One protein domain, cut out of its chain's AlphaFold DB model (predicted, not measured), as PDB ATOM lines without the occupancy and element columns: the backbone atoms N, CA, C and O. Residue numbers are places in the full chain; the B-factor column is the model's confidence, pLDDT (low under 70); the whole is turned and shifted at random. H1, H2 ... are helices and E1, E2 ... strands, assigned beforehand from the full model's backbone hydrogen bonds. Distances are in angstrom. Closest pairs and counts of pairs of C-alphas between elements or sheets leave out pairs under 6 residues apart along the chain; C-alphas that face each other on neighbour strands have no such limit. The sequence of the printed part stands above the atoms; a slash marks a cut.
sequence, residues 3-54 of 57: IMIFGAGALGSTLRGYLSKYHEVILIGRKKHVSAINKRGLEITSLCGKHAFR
ATOM      1  N   ILE A   3       2.122 -29.005   7.312       95.31
ATOM      2  CA  ILE A   3       1.698 -29.830   6.176       95.31
ATOM      3  C   ILE A   3       2.573 -29.489   4.976       95.31
ATOM      4  O   ILE A   3       2.709 -28.323   4.614       95.31
ATOM      5  N   MET A   4       3.151 -30.503   4.336       95.62
ATOM      6  CA  MET A   4       3.931 -30.327   3.116       95.62
ATOM      7  C   MET A   4       3.150 -30.855   1.915       95.62
ATOM      8  O   MET A   4       2.732 -32.008   1.901       95.62
ATOM      9  N   ILE A   5       2.971 -30.014   0.898       95.50
ATOM     10  CA  ILE A   5       2.322 -30.378  -0.361       95.50
ATOM     11  C   ILE A   5       3.383 -30.381  -1.456       95.50
ATOM     12  O   ILE A   5       3.959 -29.341  -1.789       95.50
ATOM     13  N   PHE A   6       3.628 -31.554  -2.030       95.12
ATOM     14  CA  PHE A   6       4.530 -31.701  -3.164       95.12
ATOM     15  C   PHE A   6       3.753 -31.506  -4.470       95.12
ATOM     16  O   PHE A   6       2.914 -32.322  -4.836       95.12
ATOM     17  N   GLY A   7       4.022 -30.400  -5.162       94.25
ATOM     18  CA  GLY A   7       3.381 -30.037  -6.423       94.25
ATOM     19  C   GLY A   7       2.525 -28.774  -6.326       94.25
ATOM     20  O   GLY A   7       1.335 -28.825  -6.028       94.25
ATOM     21  N   ALA A   8       3.102 -27.631  -6.701       92.38
ATOM     22  CA  ALA A   8       2.379 -26.380  -6.954       92.38
ATOM     23  C   ALA A   8       1.590 -26.437  -8.280       92.38
ATOM     24  O   ALA A   8       1.893 -25.713  -9.221       92.38
ATOM     25  N   GLY A   9       0.640 -27.366  -8.399       91.31
ATOM     26  CA  GLY A   9      -0.316 -27.456  -9.512       91.31
ATOM     27  C   GLY A   9      -1.678 -26.871  -9.132       91.31
ATOM     28  O   GLY A   9      -1.798 -26.224  -8.092       91.31
ATOM     29  N   ALA A  10      -2.718 -27.129  -9.928       92.19
ATOM     30  CA  ALA A  10      -4.076 -26.668  -9.617       92.19
ATOM     31  C   ALA A  10      -4.565 -27.192  -8.253       92.19
ATOM     32  O   ALA A  10      -4.926 -26.408  -7.375       92.19
ATOM     33  N   LEU A  11      -4.494 -28.512  -8.039       93.38
ATOM     34  CA  LEU A  11      -4.947 -29.137  -6.797       93.38
ATOM     35  C   LEU A  11      -4.070 -28.750  -5.600       93.38
ATOM     36  O   LEU A  11      -4.588 -28.302  -4.584       93.38
ATOM     37  N   GLY A  12      -2.745 -28.865  -5.729       94.06
ATOM     38  CA  GLY A  12      -1.829 -28.567  -4.623       94.06
ATOM     39  C   GLY A  12      -1.880 -27.106  -4.176       94.06
ATOM     40  O   GLY A  12      -1.849 -26.827  -2.980       94.06
ATOM     41  N   SER A  13      -2.047 -26.170  -5.115       93.19
ATOM     42  CA  SER A  13      -2.254 -24.761  -4.768       93.19
ATOM     43  C   SER A  13      -3.606 -24.565  -4.090       93.19
ATOM     44  O   SER A  13      -3.679 -23.890  -3.068       93.19
ATOM     45  N   THR A  14      -4.659 -25.214  -4.592       94.00
ATOM     46  CA  THR A  14      -5.995 -25.125  -3.992       94.00
ATOM     47  C   THR A  14      -6.002 -25.613  -2.550       94.00
ATOM     48  O   THR A  14      -6.425 -24.884  -1.653       94.00
ATOM     49  N   LEU A  15      -5.445 -26.799  -2.310       94.38
ATOM     50  CA  LEU A  15      -5.309 -27.360  -0.971       94.38
ATOM     51  C   LEU A  15      -4.460 -26.464  -0.069       94.38
ATOM     52  O   LEU A  15      -4.872 -26.208   1.059       94.38
ATOM     53  N   ARG A  16      -3.331 -25.929  -0.567       93.94
ATOM     54  CA  ARG A  16      -2.528 -24.951   0.186       93.94
ATOM     55  C   ARG A  16      -3.393 -23.779   0.637       93.94
ATOM     56  O   ARG A  16      -3.382 -23.473   1.819       93.94
ATOM     57  N   GLY A  17      -4.147 -23.156  -0.270       93.56
ATOM     58  CA  GLY A  17      -4.985 -22.001   0.052       93.56
ATOM     59  C   GLY A  17      -5.923 -22.275   1.228       93.56
ATOM     60  O   GLY A  17      -5.875 -21.577   2.240       93.56
ATOM     61  N   TYR A  18      -6.732 -23.332   1.134       93.06
ATOM     62  CA  TYR A  18      -7.701 -23.658   2.183       93.06
ATOM     63  C   TYR A  18      -7.044 -24.104   3.494       93.06
ATOM     64  O   TYR A  18      -7.461 -23.655   4.561       93.06
ATOM     65  N   LEU A  19      -6.005 -24.942   3.433       93.94
ATOM     66  CA  LEU A  19      -5.335 -25.459   4.630       93.94
ATOM     67  C   LEU A  19      -4.508 -24.388   5.351       93.94
ATOM     68  O   LEU A  19      -4.446 -24.401   6.581       93.94
ATOM     69  N   SER A  20      -3.955 -23.414   4.621       93.75
ATOM     70  CA  SER A  20      -3.206 -22.287   5.193       93.75
ATOM     71  C   SER A  20      -4.040 -21.388   6.113       93.75
ATOM     72  O   SER A  20      -3.471 -20.563   6.823       93.75
ATOM     73  N   LYS A  21      -5.375 -21.530   6.145       91.12
ATOM     74  CA  LYS A  21      -6.231 -20.826   7.117       91.12
ATOM     75  C   LYS A  21      -6.066 -21.336   8.549       91.12
ATOM     76  O   LYS A  21      -6.292 -20.578   9.485       91.12
ATOM     77  N   TYR A  22      -5.701 -22.605   8.717       93.56
ATOM     78  CA  TYR A  22      -5.689 -23.276  10.023       93.56
ATOM     79  C   TYR A  22      -4.326 -23.882  10.368       93.56
ATOM     80  O   TYR A  22      -4.045 -24.183  11.532       93.56
ATOM     81  N   HIS A  23      -3.475 -24.109   9.367       93.25
ATOM     82  CA  HIS A  23      -2.222 -24.842   9.497       93.25
ATOM     83  C   HIS A  23      -1.096 -24.157   8.716       93.25
ATOM     84  O   HIS A  23      -1.347 -23.445   7.750       93.25
ATOM     85  N   GLU A  24       0.150 -24.401   9.120       93.44
ATOM     86  CA  GLU A  24       1.334 -23.963   8.373       93.44
ATOM     87  C   GLU A  24       1.529 -24.923   7.196       93.44
ATOM     88  O   GLU A  24       1.679 -26.135   7.401       93.44
ATOM     89  N   VAL A  25       1.486 -24.402   5.966       94.50
ATOM     90  CA  VAL A  25       1.549 -25.236   4.758       94.50
ATOM     91  C   VAL A  25       2.751 -24.857   3.912       94.50
ATOM     92  O   VAL A  25       2.857 -23.745   3.397       94.50
ATOM     93  N   ILE A  26       3.627 -25.825   3.664       94.06
ATOM     94  CA  ILE A  26       4.787 -25.680   2.789       94.06
ATOM     95  C   ILE A  26       4.435 -26.283   1.429       94.06
ATOM     96  O   ILE A  26       4.145 -27.472   1.322       94.06
ATOM     97  N   LEU A  27       4.441 -25.462   0.378       94.06
ATOM     98  CA  LEU A  27       4.154 -25.898  -0.989       94.06
ATOM     99  C   LEU A  27       5.451 -25.966  -1.789       94.06
ATOM    100  O   LEU A  27       6.114 -24.950  -1.999       94.06
ATOM    101  N   ILE A  28       5.782 -27.158  -2.270       94.56
ATOM    102  CA  ILE A  28       6.960 -27.399  -3.099       94.56
ATOM    103  C   ILE A  28       6.536 -27.445  -4.565       94.56
ATOM    104  O   ILE A  28       5.552 -28.082  -4.936       94.56
ATOM    105  N   GLY A  29       7.279 -26.770  -5.434       93.75
ATOM    106  CA  GLY A  29       7.007 -26.769  -6.864       93.75
ATOM    107  C   GLY A  29       8.049 -25.993  -7.655       93.75
ATOM    108  O   GLY A  29       9.088 -25.591  -7.136       93.75
ATOM    109  N   ARG A  30       7.762 -25.755  -8.938       94.25
ATOM    110  CA  ARG A  30       8.669 -25.008  -9.819       94.25
ATOM    111  C   ARG A  30       8.856 -23.579  -9.304       94.25
ATOM    112  O   ARG A  30       7.872 -22.887  -9.041       94.25
ATOM    113  N   LYS A  31      10.108 -23.106  -9.266       92.75
ATOM    114  CA  LYS A  31      10.497 -21.780  -8.741       92.75
ATOM    115  C   LYS A  31       9.630 -20.637  -9.275       92.75
ATOM    116  O   LYS A  31       9.175 -19.811  -8.492       92.75
ATOM    117  N   LYS A  32       9.347 -20.610 -10.585       91.94
ATOM    118  CA  LYS A  32       8.492 -19.585 -11.213       91.94
ATOM    119  C   LYS A  32       7.083 -19.550 -10.608       91.94
ATOM    120  O   LYS A  32       6.555 -18.470 -10.370       91.94
ATOM    121  N   HIS A  33       6.496 -20.717 -10.342       90.94
ATOM    122  CA  HIS A  33       5.132 -20.816  -9.827       90.94
ATOM    123  C   HIS A  33       5.073 -20.459  -8.340       90.94
ATOM    124  O   HIS A  33       4.303 -19.589  -7.945       90.94
ATOM    125  N   VAL A  34       5.962 -21.047  -7.534       91.69
ATOM    126  CA  VAL A  34       6.042 -20.767  -6.091       91.69
ATOM    127  C   VAL A  34       6.389 -19.298  -5.837       91.69
ATOM    128  O   VAL A  34       5.782 -18.659  -4.986       91.69
ATOM    129  N   SER A  35       7.303 -18.710  -6.618       92.31
ATOM    130  CA  SER A  35       7.645 -17.289  -6.491       92.31
ATOM    131  C   SER A  35       6.469 -16.373  -6.829       92.31
ATOM    132  O   SER A  35       6.262 -15.379  -6.136       92.31
ATOM    133  N   ALA A  36       5.671 -16.703  -7.850       92.31
ATOM    134  CA  ALA A  36       4.469 -15.939  -8.175       92.31
ATOM    135  C   ALA A  36       3.440 -15.983  -7.034       92.31
ATOM    136  O   ALA A  36       2.891 -14.938  -6.684       92.31
ATOM    137  N   ILE A  37       3.240 -17.162  -6.434       91.50
ATOM    138  CA  ILE A  37       2.346 -17.351  -5.283       91.50
ATOM    139  C   ILE A  37       2.864 -16.582  -4.061       91.50
ATOM    140  O   ILE A  37       2.098 -15.890  -3.402       91.50
ATOM    141  N   ASN A  38       4.167 -16.625  -3.778       90.12
ATOM    142  CA  ASN A  38       4.742 -15.911  -2.635       90.12
ATOM    143  C   ASN A  38       4.685 -14.385  -2.801       90.12
ATOM    144  O   ASN A  38       4.501 -13.675  -1.820       90.12
ATOM    145  N   LYS A  39       4.831 -13.869  -4.029       92.62
ATOM    146  CA  LYS A  39       4.785 -12.423  -4.299       92.62
ATOM    147  C   LYS A  39       3.369 -11.852  -4.308       92.62
ATOM    148  O   LYS A  39       3.184 -10.712  -3.904       92.62
ATOM    149  N   ARG A  40       2.391 -12.595  -4.836       91.69
ATOM    150  CA  ARG A  40       1.033 -12.076  -5.101       91.69
ATOM    151  C   ARG A  40      -0.063 -12.730  -4.261       91.69
ATOM    152  O   ARG A  40      -1.194 -12.259  -4.276       91.69
ATOM    153  N   GLY A  41       0.257 -13.789  -3.524       92.06
ATOM    154  CA  GLY A  41      -0.735 -14.679  -2.930       92.06
ATOM    155  C   GLY A  41      -1.301 -15.665  -3.953       92.06
ATOM    156  O   GLY A  41      -0.752 -15.854  -5.041       92.06
ATOM    157  N   LEU A  42      -2.403 -16.311  -3.588       93.44
ATOM    158  CA  LEU A  42      -3.101 -17.281  -4.423       93.44
ATOM    159  C   LEU A  42      -4.555 -16.855  -4.614       93.44
ATOM    160  O   LEU A  42      -5.279 -16.671  -3.641       93.44
ATOM    161  N   GLU A  43      -4.996 -16.764  -5.862       93.81
ATOM    162  CA  GLU A  43      -6.405 -16.577  -6.206       93.81
ATOM    163  C   GLU A  43      -6.946 -17.844  -6.857       93.81
ATOM    164  O   GLU A  43      -6.309 -18.441  -7.726       93.81
ATOM    165  N   ILE A  44      -8.127 -18.259  -6.417       93.31
ATOM    166  CA  ILE A  44      -8.814 -19.460  -6.874       93.31
ATOM    167  C   ILE A  44     -10.192 -19.044  -7.351       93.31
ATOM    168  O   ILE A  44     -10.978 -18.483  -6.591       93.31
ATOM    169  N   THR A  45     -10.491 -19.347  -8.607       94.50
ATOM    170  CA  THR A  45     -11.842 -19.238  -9.154       94.50
ATOM    171  C   THR A  45     -12.351 -20.644  -9.417       94.50
ATOM    172  O   THR A  45     -11.727 -21.397 -10.162       94.50
ATOM    173  N   SER A  46     -13.464 -21.002  -8.788       89.62
ATOM    174  CA  SER A  46     -14.150 -22.272  -9.007       89.62
ATOM    175  C   SER A  46     -15.657 -22.045  -9.127       89.62
ATOM    176  O   SER A  46     -16.145 -20.925  -8.968       89.62
ATOM    177  N   LEU A  47     -16.408 -23.119  -9.377       93.00
ATOM    178  CA  LEU A  47     -17.876 -23.098  -9.359       93.00
ATOM    179  C   LEU A  47     -18.437 -22.612  -8.012       93.00
ATOM    180  O   LEU A  47     -19.526 -22.054  -7.959       93.00
ATOM    181  N   CYS A  48     -17.672 -22.776  -6.932       86.56
ATOM    182  CA  CYS A  48     -18.037 -22.346  -5.585       86.56
ATOM    183  C   CYS A  48     -17.688 -20.872  -5.304       86.56
ATOM    184  O   CYS A  48     -17.770 -20.431  -4.161       86.56
ATOM    185  N   GLY A  49     -17.253 -20.115  -6.315       92.00
ATOM    186  CA  GLY A  49     -16.926 -18.698  -6.203       92.00
ATOM    187  C   GLY A  49     -15.427 -18.394  -6.243       92.00
ATOM    188  O   GLY A  49     -14.582 -19.239  -6.554       92.00
ATOM    189  N   LYS A  50     -15.101 -17.132  -5.949       94.00
ATOM    190  CA  LYS A  50     -13.737 -16.595  -5.989       94.00
ATOM    191  C   LYS A  50     -13.172 -16.485  -4.580       94.00
ATOM    192  O   LYS A  50     -13.781 -15.869  -3.712       94.00
ATOM    193  N   HIS A  51     -11.990 -17.047  -4.375       93.06
ATOM    194  CA  HIS A  51     -11.294 -17.045  -3.097       93.06
ATOM    195  C   HIS A  51      -9.879 -16.508  -3.284       93.06
ATOM    196  O   HIS A  51      -9.123 -17.023  -4.104       93.06
ATOM    197  N   ALA A  52      -9.516 -15.489  -2.510       92.88
ATOM    198  CA  ALA A  52      -8.174 -14.925  -2.502       92.88
ATOM    199  C   ALA A  52      -7.495 -15.220  -1.162       92.88
ATOM    200  O   ALA A  52      -8.013 -14.883  -0.099       92.88
ATOM    201  N   PHE A  53      -6.319 -15.834  -1.220       91.31
ATOM    202  CA  PHE A  53      -5.490 -16.176  -0.073       91.31
ATOM    203  C   PHE A  53      -4.216 -15.331  -0.113       91.31
ATOM    204  O   PHE A  53      -3.394 -15.447  -1.025       91.31
ATOM    205  N   ARG A  54      -4.051 -14.465   0.887       87.75
ATOM    206  CA  ARG A  54      -2.886 -13.582   1.060       87.75
ATOM    207  C   ARG A  54      -2.246 -13.858   2.417       87.75
ATOM    208  O   ARG A  54      -2.921 -14.351   3.314       87.75
TER     209      ARG A  54
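This is residues 3 to 54 of the 57 residues of a protein of archaeon (UniProt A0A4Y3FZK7). One helix, H1, sits in the middle between two small two-stranded sheets, the parallel pair E1 and E2 on one side and the antiparallel hairpin E3 and E4 on the other. The second helix, H2, stays apart from H1 and joins the two sheets along the chain. The printed part has 52 residues, with two named helices and four named strands in the order E1, H1, E2, H2, E3, E4; the class is mixed, helices and strands. The whole is compact, with a radius of gyration of the C-alphas of 10.3 A and spans of 27 by 22 by 17 A.

E1, residues 3 to 6, begins at C-alpha 3 (1.698, -29.830, 6.176) and is 9.9 A long. H1, residues 10 to 19, is 14.4 A long. E2, residues 24 to 28, is 13.2 A long. H2, residues 31 to 40, is 14.0 A long. E3, residues 42 to 46, is 13.0 A long. E4, residues 49 to 53, is 13.2 A long and ends at C-alpha 53 (-5.490, -16.176, -0.073).

E1, H1 and E2 form a strand-helix-strand unit, two parallel neighbour strands with a helix between them in the chain, and its crossover is right-handed. E1 and E2 have N 5 and O 26 within hydrogen-bond range at 2.8 A. The closest C-alphas of H1 and E2 are those of Arg 16 and Val 25, 6.1 A apart. Those of H1 and E3 are Gly 17 and Leu 42, 6.8 A apart. In the hairpin of E3 and E4, antiparallel at 168 degrees, N 44 and O 51 are 2.8 A apart, within hydrogen-bond range. The closest C-alphas of E2 and H2 are those of Ile 28 and Val 34, at 7.3 A. In H1 and H2 every O i to N i+4 pair is within hydrogen-bond range.

The two C-alphas farthest apart, those of Lys 31 and Cys 48, are 28.7 A apart. The printed part has no cut, and its five links are tight. The mean pLDDT of the printed part is 92.9, and no printed residue is under 70.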